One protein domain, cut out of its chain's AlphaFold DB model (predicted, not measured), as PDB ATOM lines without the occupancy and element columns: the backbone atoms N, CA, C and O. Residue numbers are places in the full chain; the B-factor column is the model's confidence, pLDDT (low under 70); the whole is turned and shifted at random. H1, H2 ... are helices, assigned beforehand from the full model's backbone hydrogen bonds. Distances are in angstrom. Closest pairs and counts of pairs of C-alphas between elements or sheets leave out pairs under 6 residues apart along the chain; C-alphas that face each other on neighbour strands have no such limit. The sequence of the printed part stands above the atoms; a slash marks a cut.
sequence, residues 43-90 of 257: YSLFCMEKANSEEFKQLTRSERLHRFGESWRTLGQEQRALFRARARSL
ATOM      1  N   TYR A  43      30.216  70.779  83.056       91.88
ATOM      2  CA  TYR A  43      30.423  72.117  82.495       91.88
ATOM      3  C   TYR A  43      29.216  72.603  81.679       91.88
ATOM      4  O   TYR A  43      28.767  73.728  81.846       91.88
ATOM      5  N   SER A  44      28.633  71.748  80.832       89.00
ATOM      6  CA  SER A  44      27.438  72.116  80.063       89.00
ATOM      7  C   SER A  44      26.236  72.427  80.957       89.00
ATOM      8  O   SER A  44      25.441  73.292  80.592       89.00
ATOM      9  N   LEU A  45      26.079  71.713  82.077       90.00
ATOM     10  CA  LEU A  45      25.034  71.993  83.062       90.00
ATOM     11  C   LEU A  45      25.286  73.341  83.747       90.00
ATOM     12  O   LEU A  45      24.387  74.173  83.784       90.00
ATOM     13  N   PHE A  46      26.522  73.582  84.185       92.31
ATOM     14  CA  PHE A  46      26.938  74.849  84.782       92.31
ATOM     15  C   PHE A  46      26.674  76.052  83.869       92.31
ATOM     16  O   PHE A  46      26.015  77.004  84.282       92.31
ATOM     17  N   CYS A  47      27.121  75.997  82.609       89.25
ATOM     18  CA  CYS A  47      26.901  77.087  81.657       89.25
ATOM     19  C   CYS A  47      25.412  77.361  81.439       89.25
ATOM     20  O   CYS A  47      25.026  78.504  81.241       89.25
ATOM     21  N   MET A  48      24.569  76.325  81.456       86.56
ATOM     22  CA  MET A  48      23.126  76.484  81.288       86.56
ATOM     23  C   MET A  48      22.484  77.165  82.501       86.56
ATOM     24  O   MET A  48      21.646  78.040  82.318       86.56
ATOM     25  N   GLU A  49      22.877  76.795  83.720       89.06
ATOM     26  CA  GLU A  49      22.363  77.438  84.937       89.06
ATOM     27  C   GLU A  49      22.798  78.903  85.021       89.06
ATOM     28  O   GLU A  49      21.969  79.779  85.257       89.06
ATOM     29  N   LYS A  50      24.070  79.186  84.722       85.62
ATOM     30  CA  LYS A  50      24.594  80.558  84.669       85.62
ATOM     31  C   LYS A  50      24.025  81.374  83.511       85.62
ATOM     32  O   LYS A  50      23.841  82.573  83.648       85.62
ATOM     33  N   ALA A  51      23.687  80.755  82.381       81.69
ATOM     34  CA  ALA A  51      23.035  81.466  81.280       81.69
ATOM     35  C   ALA A  51      21.640  81.998  81.652       81.69
ATOM     36  O   ALA A  51      21.168  82.931  81.005       81.69
ATOM     37  N   ASN A  52      20.994  81.415  82.666       76.31
ATOM     38  CA  ASN A  52      19.678  81.838  83.133       76.31
ATOM     39  C   ASN A  52      19.736  82.910  84.232       76.31
ATOM     40  O   ASN A  52      18.693  83.489  84.531       76.31
ATOM     41  N   SER A  53      20.905  83.193  84.820       81.25
ATOM     42  CA  SER A  53      21.039  84.287  85.785       81.25
ATOM     43  C   SER A  53      21.103  85.639  85.076       81.25
ATOM     44  O   SER A  53      21.727  85.762  84.020       81.25
ATOM     45  N   GLU A  54      20.489  86.658  85.679       71.94
ATOM     46  CA  GLU A  54      20.316  87.997  85.091       71.94
ATOM     47  C   GLU A  54      21.626  88.640  84.625       71.94
ATOM     48  O   GLU A  54      21.679  89.260  83.566       71.94
ATOM     49  N   GLU A  55      22.706  88.359  85.348       74.81
ATOM     50  CA  GLU A  55      24.080  88.785  85.073       74.81
ATOM     51  C   GLU A  55      24.589  88.402  83.665       74.81
ATOM     52  O   GLU A  55      25.389  89.117  83.071       74.81
ATOM     53  N   PHE A  56      24.103  87.295  83.086       72.81
ATOM     54  CA  PHE A  56      24.578  86.790  81.790       72.81
ATOM     55  C   PHE A  56      23.594  87.021  80.643       72.81
ATOM     56  O   PHE A  56      23.973  86.853  79.481       72.81
ATOM     57  N   LYS A  57      22.345  87.408  80.928       74.56
ATOM     58  CA  LYS A  57      21.333  87.652  79.886       74.56
ATOM     59  C   LYS A  57      21.664  88.868  79.021       74.56
ATOM     60  O   LYS A  57      21.316  88.872  77.845       74.56
ATOM     61  N   GLN A  58      22.368  89.850  79.584       78.31
ATOM     62  CA  GLN A  58      22.744  91.090  78.898       78.31
ATOM     63  C   GLN A  58      24.008  90.963  78.026       78.31
ATOM     64  O   GLN A  58      24.314  91.861  77.251       78.31
ATOM     65  N   LEU A  59      24.735  89.844  78.119       81.88
ATOM     66  CA  LEU A  59      26.018  89.655  77.442       81.88
ATOM     67  C   LEU A  59      25.879  88.998  76.062       81.88
ATOM     68  O   LEU A  59      25.052  88.097  75.830       81.88
ATOM     69  N   THR A  60      26.781  89.365  75.147       85.19
ATOM     70  CA  THR A  60      26.886  88.695  73.849       85.19
ATOM     71  C   THR A  60      27.258  87.222  74.029       85.19
ATOM     72  O   THR A  60      27.736  86.766  75.072       85.19
ATOM     73  N   ARG A  61      27.034  86.416  72.985       82.69
ATOM     74  CA  ARG A  61      27.356  84.981  73.031       82.69
ATOM     75  C   ARG A  61      28.843  84.721  73.306       82.69
ATOM     76  O   ARG A  61      29.154  83.753  73.996       82.69
ATOM     77  N   SER A  62      29.731  85.549  72.756       85.75
ATOM     78  CA  SER A  62      31.183  85.401  72.920       85.75
ATOM     79  C   SER A  62      31.612  85.706  74.358       85.75
ATOM     80  O   SER A  62      32.265  84.886  75.000       85.75
ATOM     81  N   GLU A  63      31.137  86.826  74.910       87.00
ATOM     82  CA  GLU A  63      31.427  87.238  76.290       87.00
ATOM     83  C   GLU A  63      30.899  86.230  77.308       87.00
ATOM     84  O   GLU A  63      31.607  85.866  78.246       87.00
ATOM     85  N   ARG A  64      29.693  85.693  77.082       87.25
ATOM     86  CA  ARG A  64      29.147  84.613  77.912       87.25
ATOM     87  C   ARG A  64      30.069  83.403  77.951       87.25
ATOM     88  O   ARG A  64      30.355  82.893  79.029       87.25
ATOM     89  N   LEU A  65      30.548  82.941  76.794       86.25
ATOM     90  CA  LEU A  65      31.435  81.775  76.715       86.25
ATOM     91  C   LEU A  65      32.749  82.004  77.466       86.25
ATOM     92  O   LEU A  65      33.215  81.098  78.158       86.25
ATOM     93  N   HIS A  66      33.312  83.207  77.359       87.69
ATOM     94  CA  HIS A  66      34.524  83.577  78.079       87.69
ATOM     95  C   HIS A  66      34.301  83.564  79.600       87.69
ATOM     96  O   HIS A  66      34.985  82.834  80.323       87.69
ATOM     97  N   ARG A  67      33.263  84.266  80.069       87.31
ATOM     98  CA  ARG A  67      32.919  84.379  81.493       87.31
ATOM     99  C   ARG A  67      32.511  83.045  82.121       87.31
ATOM    100  O   ARG A  67      32.846  82.785  83.276       87.31
ATOM    101  N   PHE A  68      31.840  82.161  81.375       91.25
ATOM    102  CA  PHE A  68      31.572  80.791  81.829       91.25
ATOM    103  C   PHE A  68      32.865  80.005  82.052       91.25
ATOM    104  O   PHE A  68      32.985  79.295  83.048       91.25
ATOM    105  N   GLY A  69      33.833  80.141  81.143       90.06
ATOM    106  CA  GLY A  69      35.125  79.474  81.253       90.06
ATOM    107  C   GLY A  69      35.899  79.910  82.496       90.06
ATOM    108  O   GLY A  69      36.406  79.060  83.226       90.06
ATOM    109  N   GLU A  70      35.950  81.215  82.765       90.38
ATOM    110  CA  GLU A  70      36.576  81.767  83.974       90.38
ATOM    111  C   GLU A  70      35.867  81.307  85.244       90.38
ATOM    112  O   GLU A  70      36.495  80.728  86.128       90.38
ATOM    113  N   SER A  71      34.544  81.462  85.291       89.81
ATOM    114  CA  SER A  71      33.742  81.091  86.460       89.81
ATOM    115  C   SER A  71      33.799  79.590  86.752       89.81
ATOM    116  O   SER A  71      33.724  79.170  87.896       89.81
ATOM    117  N   TRP A  72      33.952  78.746  85.731       92.75
ATOM    118  CA  TRP A  72      34.152  77.315  85.940       92.75
ATOM    119  C   TRP A  72      35.539  77.006  86.514       92.75
ATOM    120  O   TRP A  72      35.671  76.103  87.345       92.75
ATOM    121  N   ARG A  73      36.570  77.753  86.088       92.00
ATOM    122  CA  ARG A  73      37.957  77.615  86.563       92.00
ATOM    123  C   ARG A  73      38.145  78.056  88.016       92.00
ATOM    124  O   ARG A  73      39.043  77.530  88.668       92.00
ATOM    125  N   THR A  74      37.290  78.927  88.537       91.94
ATOM    126  CA  THR A  74      37.320  79.329  89.951       91.94
ATOM    127  C   THR A  74      36.604  78.346  90.881       91.94
ATOM    128  O   THR A  74      36.920  78.304  92.064       91.94
ATOM    129  N   LEU A  75      35.691  77.504  90.372       91.19
ATOM    130  CA  LEU A  75      35.023  76.482  91.193       91.19
ATOM    131  C   LEU A  75      36.011  75.446  91.743       91.19
ATOM    132  O   LEU A  75      36.843  74.918  90.998       91.19
ATOM    133  N   GLY A  76      35.830  75.077  93.013       92.75
ATOM    134  CA  GLY A  76      36.583  74.006  93.664       92.75
ATOM    135  C   GLY A  76      36.311  72.619  93.065       92.75
ATOM    136  O   GLY A  76      35.320  72.393  92.360       92.75
ATOM    137  N   GLN A  77      37.193  71.658  93.355       91.00
ATOM    138  CA  GLN A  77      37.095  70.296  92.816       91.00
ATOM    139  C   GLN A  77      35.788  69.598  93.226       91.00
ATOM    140  O   GLN A  77      35.155  68.961  92.380       91.00
ATOM    141  N   GLU A  78      35.344  69.782  94.471       91.56
ATOM    142  CA  GLU A  78      34.080  69.236  94.980       91.56
ATOM    143  C   GLU A  78      32.862  69.821  94.262       91.56
ATOM    144  O   GLU A  78      32.004  69.080  93.785       91.56
ATOM    145  N   GLN A  79      32.814  71.140  94.071       91.31
ATOM    146  CA  GLN A  79      31.714  71.794  93.355       91.31
ATOM    147  C   GLN A  79      31.619  71.304  91.906       91.31
ATOM    148  O   GLN A  79      30.540  70.961  91.418       91.31
ATOM    149  N   ARG A  80      32.759  71.180  91.213       93.56
ATOM    150  CA  ARG A  80      32.788  70.588  89.866       93.56
ATOM    151  C   ARG A  80      32.349  69.122  89.881       93.56
ATOM    152  O   ARG A  80      31.704  68.681  88.926       93.56
ATOM    153  N   ALA A  81      32.686  68.361  90.924       92.56
ATOM    154  CA  ALA A  81      32.243  66.978  91.088       92.56
ATOM    155  C   ALA A  81      30.721  66.887  91.279       92.56
ATOM    156  O   ALA A  81      30.095  66.057  90.616       92.56
ATOM    157  N   LEU A  82      30.118  67.794  92.058       93.62
ATOM    158  CA  LEU A  82      28.664  67.916  92.207       93.62
ATOM    159  C   LEU A  82      27.985  68.201  90.862       93.62
ATOM    160  O   LEU A  82      27.052  67.493  90.483       93.62
ATOM    161  N   PHE A  83      28.502  69.149  90.071       94.00
ATOM    162  CA  PHE A  83      27.981  69.409  88.721       94.00
ATOM    163  C   PHE A  83      28.085  68.184  87.805       94.00
ATOM    164  O   PHE A  83      27.157  67.892  87.049       94.00
ATOM    165  N   ARG A  84      29.190  67.432  87.865       92.94
ATOM    166  CA  ARG A  84      29.353  66.185  87.095       92.94
ATOM    167  C   ARG A  84      28.385  65.096  87.562       92.94
ATOM    168  O   ARG A  84      27.840  64.385  86.723       92.94
ATOM    169  N   ALA A  85      28.179  64.940  88.868       92.12
ATOM    170  CA  ALA A  85      27.232  63.984  89.434       92.12
ATOM    171  C   ALA A  85      25.794  64.328  89.023       92.12
ATOM    172  O   ALA A  85      25.099  63.478  88.472       92.12
ATOM    173  N   ARG A  86      25.396  65.599  89.148       92.38
ATOM    174  CA  ARG A  86      24.068  66.078  88.751       92.38
ATOM    175  C   ARG A  86      23.831  65.962  87.247       92.38
ATOM    176  O   ARG A  86      22.787  65.494  86.814       92.38
ATOM    177  N   ALA A  87      24.821  66.285  86.418       89.00
ATOM    178  CA  ALA A  87      24.703  66.086  84.974       89.00
ATOM    179  C   ALA A  87      24.539  64.597  84.585       89.00
ATOM    180  O   ALA A  87      23.911  64.286  83.571       89.00
ATOM    181  N   ARG A  88      25.055  63.670  85.410       87.75
ATOM    182  CA  ARG A  88      24.856  62.216  85.273       87.75
ATOM    183  C   ARG A  88      23.528  61.718  85.851       87.75
ATOM    184  O   ARG A  88      23.050  60.683  85.395       87.75
ATOM    185  N   SER A  89      22.904  62.416  86.794       86.69
ATOM    186  CA  SER A  89      21.573  62.041  87.291       86.69
ATOM    187  C   SER A  89      20.443  62.560  86.401       86.69
ATOM    188  O   SER A  89      19.379  61.950  86.356       86.69
ATOM    189  N   LEU A  90      20.675  63.641  85.646       83.31
ATOM    190  CA  LEU A  90      19.672  64.174  84.727       83.31
ATOM    191  C   LEU A  90      19.249  63.133  83.673       83.31
ATOM    192  O   LEU A  90      20.112  62.437  83.112       83.31
TER     193      LEU A  90
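This is residues 43 to 90 of the 257 residues of the protein "Putative general transcription factor II-I repeat domain-containing protein 1" of Stichopus japonicus (UniProt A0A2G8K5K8). The two long helices H3 and H4 meet near a tight corner at residues 75 and 76 and open from there as a V, and the shorter helix H1 lies across the opening of that V, touching both arms. The four-residue helix H2 sits beyond the last residues of H1, near the first half of H3, and the corner of the V, residues 73 to 79, sticks out. The printed part has 48 residues with four named helices, in the order H1, H2, H3, H4, and no named strand; its class is all helix. It is only just compact, close to loose, with a radius of gyration of the C-alphas of 11.1 A, and the C-alphas span 29 by 22 by 15 A.

Begin with H3, residues 61 to 74, the longest helix by residues. Look from its Phe 68 to Cys 47 of H1, residues 43 to 51: these are the closest C-alphas of the two helices, 6.0 A apart, and the helices touch. H1 and H3 stand at a steep tilt of 62 degrees and run opposite ways. Turn next to H4, residues 77 to 89, which touches H1; the closest C-alphas are those of Leu 45 and Ala 87, 6.2 A apart. The lines of H1 and H4 are about perpendicular, at 87 degrees. H3 and H4 are close but not clearly touching, with the C-alphas of Trp 72 and Arg 80 closest at 7.9 A, and they run opposite ways at a steep tilt of 60 degrees. H2, residues 54 to 57, is close to H3 but not clearly touching, its Phe 56 C-alpha 6.4 A from that of Arg 64, and is apart from H4. H2 is also close to H1 but not clearly touching, with the C-alphas of Ala 51 and Lys 57 closest at 6.6 A. In H1, H3 and H4 every pair of O of residue i and N of residue i+4 is within hydrogen-bond range; H2 is too short for such a pair.

Find C-alpha 61 at (27.356, 84.981, 73.031); from there H3 runs 20.4 A to C-alpha 74 at (37.320, 79.329, 89.951). H4 covers 18.4 A from C-alpha 77 and ends at C-alpha 89, at (21.573, 62.041, 87.291). H1 begins at C-alpha 43, at (30.423, 72.117, 82.495), and is 12.0 A long; H2 is 5.3 A long.

The two C-alphas farthest apart are those of Thr 60 and Ser 89, at 30.3 A. The printed part has no cut, and the links H1 to H2, H2 to H3 and H3 to H4 are tight. Residues 73 to 79, of which 77 to 79 belong to H4, stand free. The mean pLDDT of the printed part is 87.3 and that of H2 is 74; no printed residue is under 70.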